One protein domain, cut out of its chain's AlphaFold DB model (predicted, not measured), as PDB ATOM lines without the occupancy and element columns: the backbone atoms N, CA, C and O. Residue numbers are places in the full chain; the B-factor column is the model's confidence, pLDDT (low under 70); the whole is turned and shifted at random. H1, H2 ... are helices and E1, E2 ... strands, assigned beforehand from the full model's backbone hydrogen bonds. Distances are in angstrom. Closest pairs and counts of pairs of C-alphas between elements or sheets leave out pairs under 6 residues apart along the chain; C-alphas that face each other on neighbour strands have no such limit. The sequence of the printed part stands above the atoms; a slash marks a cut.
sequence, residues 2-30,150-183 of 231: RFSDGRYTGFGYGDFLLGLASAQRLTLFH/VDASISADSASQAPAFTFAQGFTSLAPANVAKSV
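Overview. This is residues 2 to 30 and 150 to 183 of the 231 residues of the protein "TonB-dependent receptor" of Acidobacteria bacterium (UniProt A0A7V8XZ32). There is little regular structure: a two-stranded antiparallel ribbon of E1 and E2, the short helix H1 toward one end of the long axis, and a long unnamed stretch, residues 156 to 183, that folds back past the ribbon. The printed part has 63 residues, of which 16 are in named elements, in the order H1, E1, E2; the class is mixed. It is compact, with a radius of gyration of the C-alphas of 11.9 A, and spans 35 by 21 by 16 A.

Arrangement. H1, residues 12 to 17, has every O i to N i+4 pair within hydrogen-bond range. A tight link joins it to E1, residues 23 to 27. E2, residues 151 to 155, is antiparallel to E1 at 167 degrees, with N 24 and O 154 at 2.8 A, within hydrogen-bond range. H1 and E2 are apart. Residues 20 to 21 pair antiparallel with residues 165 to 166.

Along the chain. H1 begins at C-alpha 12 (294.211, 167.735, 176.519). E1 is 13.7 A long; E2, 13.1 A, ends at C-alpha 155 (304.033, 156.332, 174.642).

Size, cuts and confidence. Residues 31 to 149 are not printed; C-alphas 30 and 150 are 8.8 A apart. The pLDDT is under 70 at residues 176 to 178 and 180 to 183.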
ATOM      1  N   ARG A   2     303.208 164.246 177.662       91.06
ATOM      2  CA  ARG A   2     302.305 164.766 176.621       91.06
ATOM      3  C   ARG A   2     300.856 164.617 177.074       91.06
ATOM      4  O   ARG A   2     300.469 163.531 177.480       91.06
ATOM      5  N   PHE A   3     300.092 165.701 176.978       93.19
ATOM      6  CA  PHE A   3     298.651 165.733 177.266       93.19
ATOM      7  C   PHE A   3     297.846 166.320 176.099       93.19
ATOM      8  O   PHE A   3     296.639 166.161 176.025       93.19
ATOM      9  N   SER A   4     298.504 167.020 175.173       90.75
ATOM     10  CA  SER A   4     297.865 167.853 174.148       90.75
ATOM     11  C   SER A   4     297.011 167.092 173.129       90.75
ATOM     12  O   SER A   4     296.243 167.726 172.417       90.75
ATOM     13  N   ASP A   5     297.153 165.770 173.029       92.38
ATOM     14  CA  ASP A   5     296.362 164.921 172.134       92.38
ATOM     15  C   ASP A   5     295.006 164.508 172.731       92.38
ATOM     16  O   ASP A   5     294.199 163.933 172.005       92.38
ATOM     17  N   GLY A   6     294.731 164.816 174.010       93.00
ATOM     18  CA  GLY A   6     293.438 164.537 174.650       93.00
ATOM     19  C   GLY A   6     293.028 163.068 174.552       93.00
ATOM     20  O   GLY A   6     291.852 162.763 174.373       93.00
ATOM     21  N   ARG A   7     294.007 162.165 174.600       94.31
ATOM     22  CA  ARG A   7     293.865 160.741 174.304       94.31
ATOM     23  C   ARG A   7     292.798 160.053 175.146       94.31
ATOM     24  O   ARG A   7     292.131 159.160 174.634       94.31
ATOM     25  N   TYR A   8     292.653 160.424 176.414       95.38
ATOM     26  CA  TYR A   8     291.801 159.689 177.351       95.38
ATOM     27  C   TYR A   8     290.438 160.344 177.556       95.38
ATOM     28  O   TYR A   8     289.426 159.654 177.644       95.38
ATOM     29  N   THR A   9     290.400 161.674 177.604       94.44
ATOM     30  CA  THR A   9     289.177 162.450 177.875       94.44
ATOM     31  C   THR A   9     288.602 163.154 176.647       94.44
ATOM     32  O   THR A   9     287.547 163.778 176.738       94.44
ATOM     33  N   GLY A  10     289.286 163.102 175.501       93.25
ATOM     34  CA  GLY A  10     288.960 163.881 174.303       93.25
ATOM     35  C   GLY A  10     289.468 165.328 174.342       93.25
ATOM     36  O   GLY A  10     289.396 166.023 173.331       93.25
ATOM     37  N   PHE A  11     290.014 165.791 175.476       93.94
ATOM     38  CA  PHE A  11     290.532 167.149 175.650       93.94
ATOM     39  C   PHE A  11     291.857 167.133 176.408       93.94
ATOM     40  O   PHE A  11     291.941 166.621 177.521       93.94
ATOM     41  N   GLY A  12     292.896 167.775 175.869       93.75
ATOM     42  CA  GLY A  12     294.211 167.735 176.519       93.75
ATOM     43  C   GLY A  12     294.261 168.370 177.913       93.75
ATOM     44  O   GLY A  12     295.044 167.952 178.761       93.75
ATOM     45  N   TYR A  13     293.381 169.336 178.187       95.31
ATOM     46  CA  TYR A  13     293.224 169.899 179.529       95.31
ATOM     47  C   TYR A  13     292.600 168.899 180.516       95.31
ATOM     48  O   TYR A  13     293.016 168.846 181.670       95.31
ATOM     49  N   GLY A  14     291.650 168.072 180.063       95.19
ATOM     50  CA  GLY A  14     291.059 167.009 180.880       95.19
ATOM     51  C   GLY A  14     292.092 165.946 181.245       95.19
ATOM     52  O   GLY A  14     292.227 165.589 182.413       95.19
ATOM     53  N   ASP A  15     292.895 165.528 180.265       95.31
ATOM     54  CA  ASP A  15     294.010 164.605 180.482       95.31
ATOM     55  C   ASP A  15     295.043 165.191 181.453       95.31
ATOM     56  O   ASP A  15     295.521 164.483 182.332       95.31
ATOM     57  N   PHE A  16     295.355 166.487 181.362       95.31
ATOM     58  CA  PHE A  16     296.244 167.147 182.321       95.31
ATOM     59  C   PHE A  16     295.665 167.169 183.741       95.31
ATOM     60  O   PHE A  16     296.367 166.803 184.679       95.31
ATOM     61  N   LEU A  17     294.395 167.554 183.918       95.38
ATOM     62  CA  LEU A  17     293.762 167.627 185.242       95.38
ATOM     63  C   LEU A  17     293.658 166.261 185.928       95.38
ATOM     64  O   LEU A  17     293.843 166.165 187.139       95.38
ATOM     65  N   LEU A  18     293.385 165.207 185.157       94.31
ATOM     66  CA  LEU A  18     293.370 163.828 185.652       94.31
ATOM     67  C   LEU A  18     294.776 163.209 185.720       94.31
ATOM     68  O   LEU A  18     294.943 162.088 186.199       94.31
ATOM     69  N   GLY A  19     295.789 163.926 185.231       94.44
ATOM     70  CA  GLY A  19     297.170 163.475 185.164       94.44
ATOM     71  C   GLY A  19     297.408 162.329 184.188       94.44
ATOM     72  O   GLY A  19     298.399 161.639 184.346       94.44
ATOM     73  N   LEU A  20     296.549 162.094 183.199       94.94
ATOM     74  CA  LEU A  20     296.623 160.977 182.255       94.94
ATOM     75  C   LEU A  20     297.517 161.339 181.063       94.94
ATOM     76  O   LEU A  20     297.044 161.706 179.989       94.94
ATOM     77  N   ALA A  21     298.833 161.264 181.253       94.69
ATOM     78  CA  ALA A  21     299.771 161.580 180.189       94.69
ATOM     79  C   ALA A  21     299.849 160.450 179.168       94.69
ATOM     80  O   ALA A  21     300.015 159.267 179.461       94.69
ATOM     81  N   SER A  22     299.821 160.879 177.928       93.31
ATOM     82  CA  SER A  22     299.760 160.074 176.734       93.31
ATOM     83  C   SER A  22     301.172 159.596 176.318       93.31
ATOM     84  O   SER A  22     301.354 158.493 175.789       93.31
ATOM     85  N   ALA A  23     302.200 160.375 176.666       90.44
ATOM     86  CA  ALA A  23     303.607 159.992 176.583       90.44
ATOM     87  C   ALA A  23     304.418 160.554 177.762       90.44
ATOM     88  O   ALA A  23     304.136 161.651 178.254       90.44
ATOM     89  N   GLN A  24     305.485 159.862 178.155       88.69
ATOM     90  CA  GLN A  24     306.567 160.383 178.994       88.69
ATOM     91  C   GLN A  24     307.903 160.255 178.260       88.69
ATOM     92  O   GLN A  24     308.105 159.339 177.466       88.69
ATOM     93  N   ARG A  25     308.802 161.206 178.512       85.50
ATOM     94  CA  ARG A  25     310.168 161.216 177.990       85.50
ATOM     95  C   ARG A  25     311.107 161.446 179.153       85.50
ATOM     96  O   ARG A  25     310.834 162.321 179.975       85.50
ATOM     97  N   LEU A  26     312.148 160.638 179.206       82.50
ATOM     98  CA  LEU A  26     313.143 160.609 180.262       82.50
ATOM     99  C   LEU A  26     314.505 160.436 179.602       82.50
ATOM    100  O   LEU A  26     314.634 159.677 178.641       82.50
ATOM    101  N   THR A  27     315.496 161.102 180.166       81.00
ATOM    102  CA  THR A  27     316.896 160.967 179.779       81.00
ATOM    103  C   THR A  27     317.641 160.500 181.016       81.00
ATOM    104  O   THR A  27     317.462 161.083 182.090       81.00
ATOM    105  N   LEU A  28     318.422 159.424 180.903       77.88
ATOM    106  CA  LEU A  28     319.332 159.058 181.986       77.88
ATOM    107  C   LEU A  28     320.334 160.192 182.179       77.88
ATOM    108  O   LEU A  28     320.873 160.716 181.211       77.88
ATOM    109  N   PHE A  29     320.561 160.587 183.428       76.62
ATOM    110  CA  PHE A  29     321.599 161.561 183.717       76.62
ATOM    111  C   PHE A  29     322.961 160.882 183.564       76.62
ATOM    112  O   PHE A  29     323.230 159.886 184.234       76.62
ATOM    113  N   HIS A  30     323.801 161.430 182.695       86.00
ATOM    114  CA  HIS A  30     325.204 161.071 182.581       86.00
ATOM    115  C   HIS A  30     326.014 162.354 182.410       86.00
ATOM    116  O   HIS A  30     325.620 163.249 181.659       86.00
ATOM    117  N   VAL A 150     320.925 157.532 177.643       81.19
ATOM    118  CA  VAL A 150     319.753 156.943 176.988       81.19
ATOM    119  C   VAL A 150     318.604 157.934 177.052       81.19
ATOM    120  O   VAL A 150     318.108 158.240 178.139       81.19
ATOM    121  N   ASP A 151     318.134 158.363 175.884       78.94
ATOM    122  CA  ASP A 151     316.829 158.995 175.735       78.94
ATOM    123  C   ASP A 151     315.768 157.919 175.521       78.94
ATOM    124  O   ASP A 151     315.812 157.137 174.569       78.94
ATOM    125  N   ALA A 152     314.779 157.883 176.405       77.56
ATOM    126  CA  ALA A 152     313.683 156.940 176.318       77.56
ATOM    127  C   ALA A 152     312.341 157.666 176.271       77.56
ATOM    128  O   ALA A 152     312.109 158.690 176.921       77.56
ATOM    129  N   SER A 153     311.432 157.104 175.480       81.38
ATOM    130  CA  SER A 153     310.076 157.603 175.316       81.38
ATOM    131  C   SER A 153     309.122 156.441 175.504       81.38
ATOM    132  O   SER A 153     309.135 155.498 174.719       81.38
ATOM    133  N   ILE A 154     308.264 156.547 176.510       83.06
ATOM    134  CA  ILE A 154     307.148 155.628 176.707       83.06
ATOM    135  C   ILE A 154     305.917 156.361 176.208       83.06
ATOM    136  O   ILE A 154     305.608 157.455 176.681       83.06
ATOM    137  N   SER A 155     305.235 155.772 175.241       87.25
ATOM    138  CA  SER A 155     304.033 156.332 174.642       87.25
ATOM    139  C   SER A 155     302.960 155.261 174.642       87.25
ATOM    140  O   SER A 155     303.257 154.093 174.402       87.25
ATOM    141  N   ALA A 156     301.724 155.666 174.899       89.12
ATOM    142  CA  ALA A 156     300.586 154.901 174.424       89.12
ATOM    143  C   ALA A 156     300.196 155.433 173.030       89.12
ATOM    144  O   ALA A 156     300.313 156.624 172.768       89.12
ATOM    145  N   ASP A 157     299.770 154.566 172.129       87.88
ATOM    146  CA  ASP A 157     299.405 154.891 170.749       87.88
ATOM    147  C   ASP A 157     297.883 155.025 170.580       87.88
ATOM    148  O   ASP A 157     297.399 155.545 169.576       87.88
ATOM    149  N   SER A 158     297.104 154.588 171.576       89.88
ATOM    150  CA  SER A 158     295.641 154.659 171.579       89.88
ATOM    151  C   SER A 158     295.074 154.940 172.975       89.88
ATOM    152  O   SER A 158     295.757 154.805 173.990       89.88
ATOM    153  N   ALA A 159     293.792 155.314 173.027       89.75
ATOM    154  CA  ALA A 159     293.039 155.500 174.271       89.75
ATOM    155  C   ALA A 159     292.769 154.184 175.029       89.75
ATOM    156  O   ALA A 159     292.458 154.206 176.215       89.75
ATOM    157  N   SER A 160     292.875 153.038 174.346       91.50
ATOM    158  CA  SER A 160     292.692 151.709 174.944       91.50
ATOM    159  C   SER A 160     293.925 151.213 175.703       91.50
ATOM    160  O   SER A 160     293.815 150.293 176.510       91.50
ATOM    161  N   GLN A 161     295.095 151.803 175.453       91.25
ATOM    162  CA  GLN A 161     296.319 151.513 176.193       91.25
ATOM    163  C   GLN A 161     296.389 152.356 177.467       91.25
ATOM    164  O   GLN A 161     295.958 153.510 177.482       91.25
ATOM    165  N   ALA A 162     296.976 151.802 178.529       89.81
ATOM    166  CA  ALA A 162     297.178 152.535 179.775       89.81
ATOM    167  C   ALA A 162     297.971 153.843 179.539       89.81
ATOM    168  O   ALA A 162     298.862 153.859 178.684       89.81
ATOM    169  N   PRO A 163     297.676 154.928 180.285       91.75
ATOM    170  CA  PRO A 163     298.477 156.150 180.275       91.75
ATOM    171  C   PRO A 163     299.959 155.856 180.428       91.75
ATOM    172  O   PRO A 163     300.371 155.096 181.304       91.75
ATOM    173  N   ALA A 164     300.766 156.492 179.582       89.88
ATOM    174  CA  ALA A 164     302.207 156.357 179.653       89.88
ATOM    175  C   ALA A 164     302.754 156.930 180.961       89.88
ATOM    176  O   ALA A 164     303.784 156.459 181.410       89.88
ATOM    177  N   PHE A 165     302.098 157.922 181.566       91.88
ATOM    178  CA  PHE A 165     302.427 158.449 182.892       91.88
ATOM    179  C   PHE A 165     301.142 158.870 183.609       91.88
ATOM    180  O   PHE A 165     300.229 159.394 182.965       91.88
ATOM    181  N   THR A 166     301.086 158.685 184.933       93.69
ATOM    182  CA  THR A 166     300.032 159.278 185.768       93.69
ATOM    183  C   THR A 166     300.596 160.068 186.939       93.69
ATOM    184  O   THR A 166     301.613 159.679 187.506       93.69
ATOM    185  N   PHE A 167     299.931 161.147 187.371       93.56
ATOM    186  CA  PHE A 167     300.349 161.864 188.590       93.56
ATOM    187  C   PHE A 167     300.324 160.976 189.840       93.56
ATOM    188  O   PHE A 167     301.125 161.182 190.745       93.56
ATOM    189  N   ALA A 168     299.438 159.978 189.876       91.88
ATOM    190  CA  ALA A 168     299.339 159.041 190.990       91.88
ATOM    191  C   ALA A 168     300.524 158.062 191.057       91.88
ATOM    192  O   ALA A 168     300.933 157.677 192.148       91.88
ATOM    193  N   GLN A 169     301.059 157.641 189.906       88.62
ATOM    194  CA  GLN A 169     302.113 156.619 189.818       88.62
ATOM    195  C   GLN A 169     303.503 157.213 189.549       88.62
ATOM    196  O   GLN A 169     304.506 156.540 189.765       88.62
ATOM    197  N   GLY A 170     303.574 158.470 189.107       88.94
ATOM    198  CA  GLY A 170     304.819 159.131 188.741       88.94
ATOM    199  C   GLY A 170     305.427 158.594 187.441       88.94
ATOM    200  O   GLY A 170     304.741 158.034 186.582       88.94
ATOM    201  N   PHE A 171     306.732 158.826 187.277       86.62
ATOM    202  CA  PHE A 171     307.497 158.349 186.124       86.62
ATOM    203  C   PHE A 171     307.748 156.846 186.214       86.62
ATOM    204  O   PHE A 171     308.105 156.321 187.267       86.62
ATOM    205  N   THR A 172     307.619 156.166 185.079       81.69
ATOM    206  CA  THR A 172     307.965 154.744 184.985       81.69
ATOM    207  C   THR A 172     309.471 154.627 184.810       81.69
ATOM    208  O   THR A 172     310.058 155.346 184.001       81.69
ATOM    209  N   SER A 173     310.102 153.711 185.542       77.44
ATOM    210  CA  SER A 173     311.536 153.458 185.411       77.44
ATOM    211  C   SER A 173     311.907 153.043 183.985       77.44
ATOM    212  O   SER A 173     311.188 152.283 183.325       77.44
ATOM    213  N   LEU A 174     313.066 153.505 183.527       73.12
ATOM    214  CA  LEU A 174     313.611 153.111 182.235       73.12
ATOM    215  C   LEU A 174     314.079 151.658 182.253       73.12
ATOM    216  O   LEU A 174     314.678 151.192 183.218       73.12
ATOM    217  N   ALA A 175     313.790 150.946 181.168       71.94
ATOM    218  CA  ALA A 175     314.224 149.581 180.924       71.94
ATOM    219  C   ALA A 175     314.567 149.443 179.435       71.94
ATOM    220  O   ALA A 175     313.888 150.040 178.606       71.94
ATOM    221  N   PRO A 176     315.541 148.613 179.029       67.19
ATOM    222  CA  PRO A 176     315.903 148.469 177.613       67.19
ATOM    223  C   PRO A 176     314.719 148.164 176.672       67.19
ATOM    224  O   PRO A 176     314.726 148.564 175.511       67.19
ATOM    225  N   ALA A 177     313.669 147.503 177.179       69.12
ATOM    226  CA  ALA A 177     312.440 147.205 176.442       69.12
ATOM    227  C   ALA A 177     311.560 148.436 176.134       69.12
ATOM    228  O   ALA A 177     310.718 148.363 175.244       69.12
ATOM    229  N   ASN A 178     311.734 149.547 176.858       69.62
ATOM    230  CA  ASN A 178     310.957 150.780 176.709       69.62
ATOM    231  C   ASN A 178     311.761 151.945 176.094       69.62
ATOM    232  O   ASN A 178     311.272 153.074 176.017       69.62
ATOM    233  N   VAL A 179     312.969 151.657 175.596       70.50
ATOM    234  CA  VAL A 179     313.776 152.584 174.800       70.50
ATOM    235  C   VAL A 179     313.290 152.553 173.354       70.50
ATOM    236  O   VAL A 179     313.364 151.534 172.662       70.50
ATOM    237  N   ALA A 180     312.801 153.691 172.873       68.62
ATOM    238  CA  ALA A 180     312.390 153.844 171.489       68.62
ATOM    239  C   ALA A 180     313.631 153.898 170.580       68.62
ATOM    240  O   ALA A 180     314.287 154.926 170.445       68.62
ATOM    241  N   LYS A 181     313.948 152.775 169.926       69.38
ATOM    242  CA  LYS A 181     315.140 152.631 169.068       69.38
ATOM    243  C   LYS A 181     315.206 153.643 167.917       69.38
ATOM    244  O   LYS A 181     316.290 153.950 167.447       69.38
ATOM    245  N   SER A 182     314.060 154.166 167.478       69.00
ATOM    246  CA  SER A 182     313.958 155.157 166.399       69.00
ATOM    247  C   SER A 182     314.382 156.573 166.795       69.00
ATOM    248  O   SER A 182     314.531 157.415 165.915       69.00
ATOM    249  N   VAL A 183     314.551 156.854 168.089       68.69
ATOM    250  CA  VAL A 183     314.993 158.168 168.593       68.69
ATOM    251  C   VAL A 183     316.365 158.121 169.261       68.69
ATOM    252  O   VAL A 183     316.843 159.153 169.718       68.69
TER     253      VAL A 183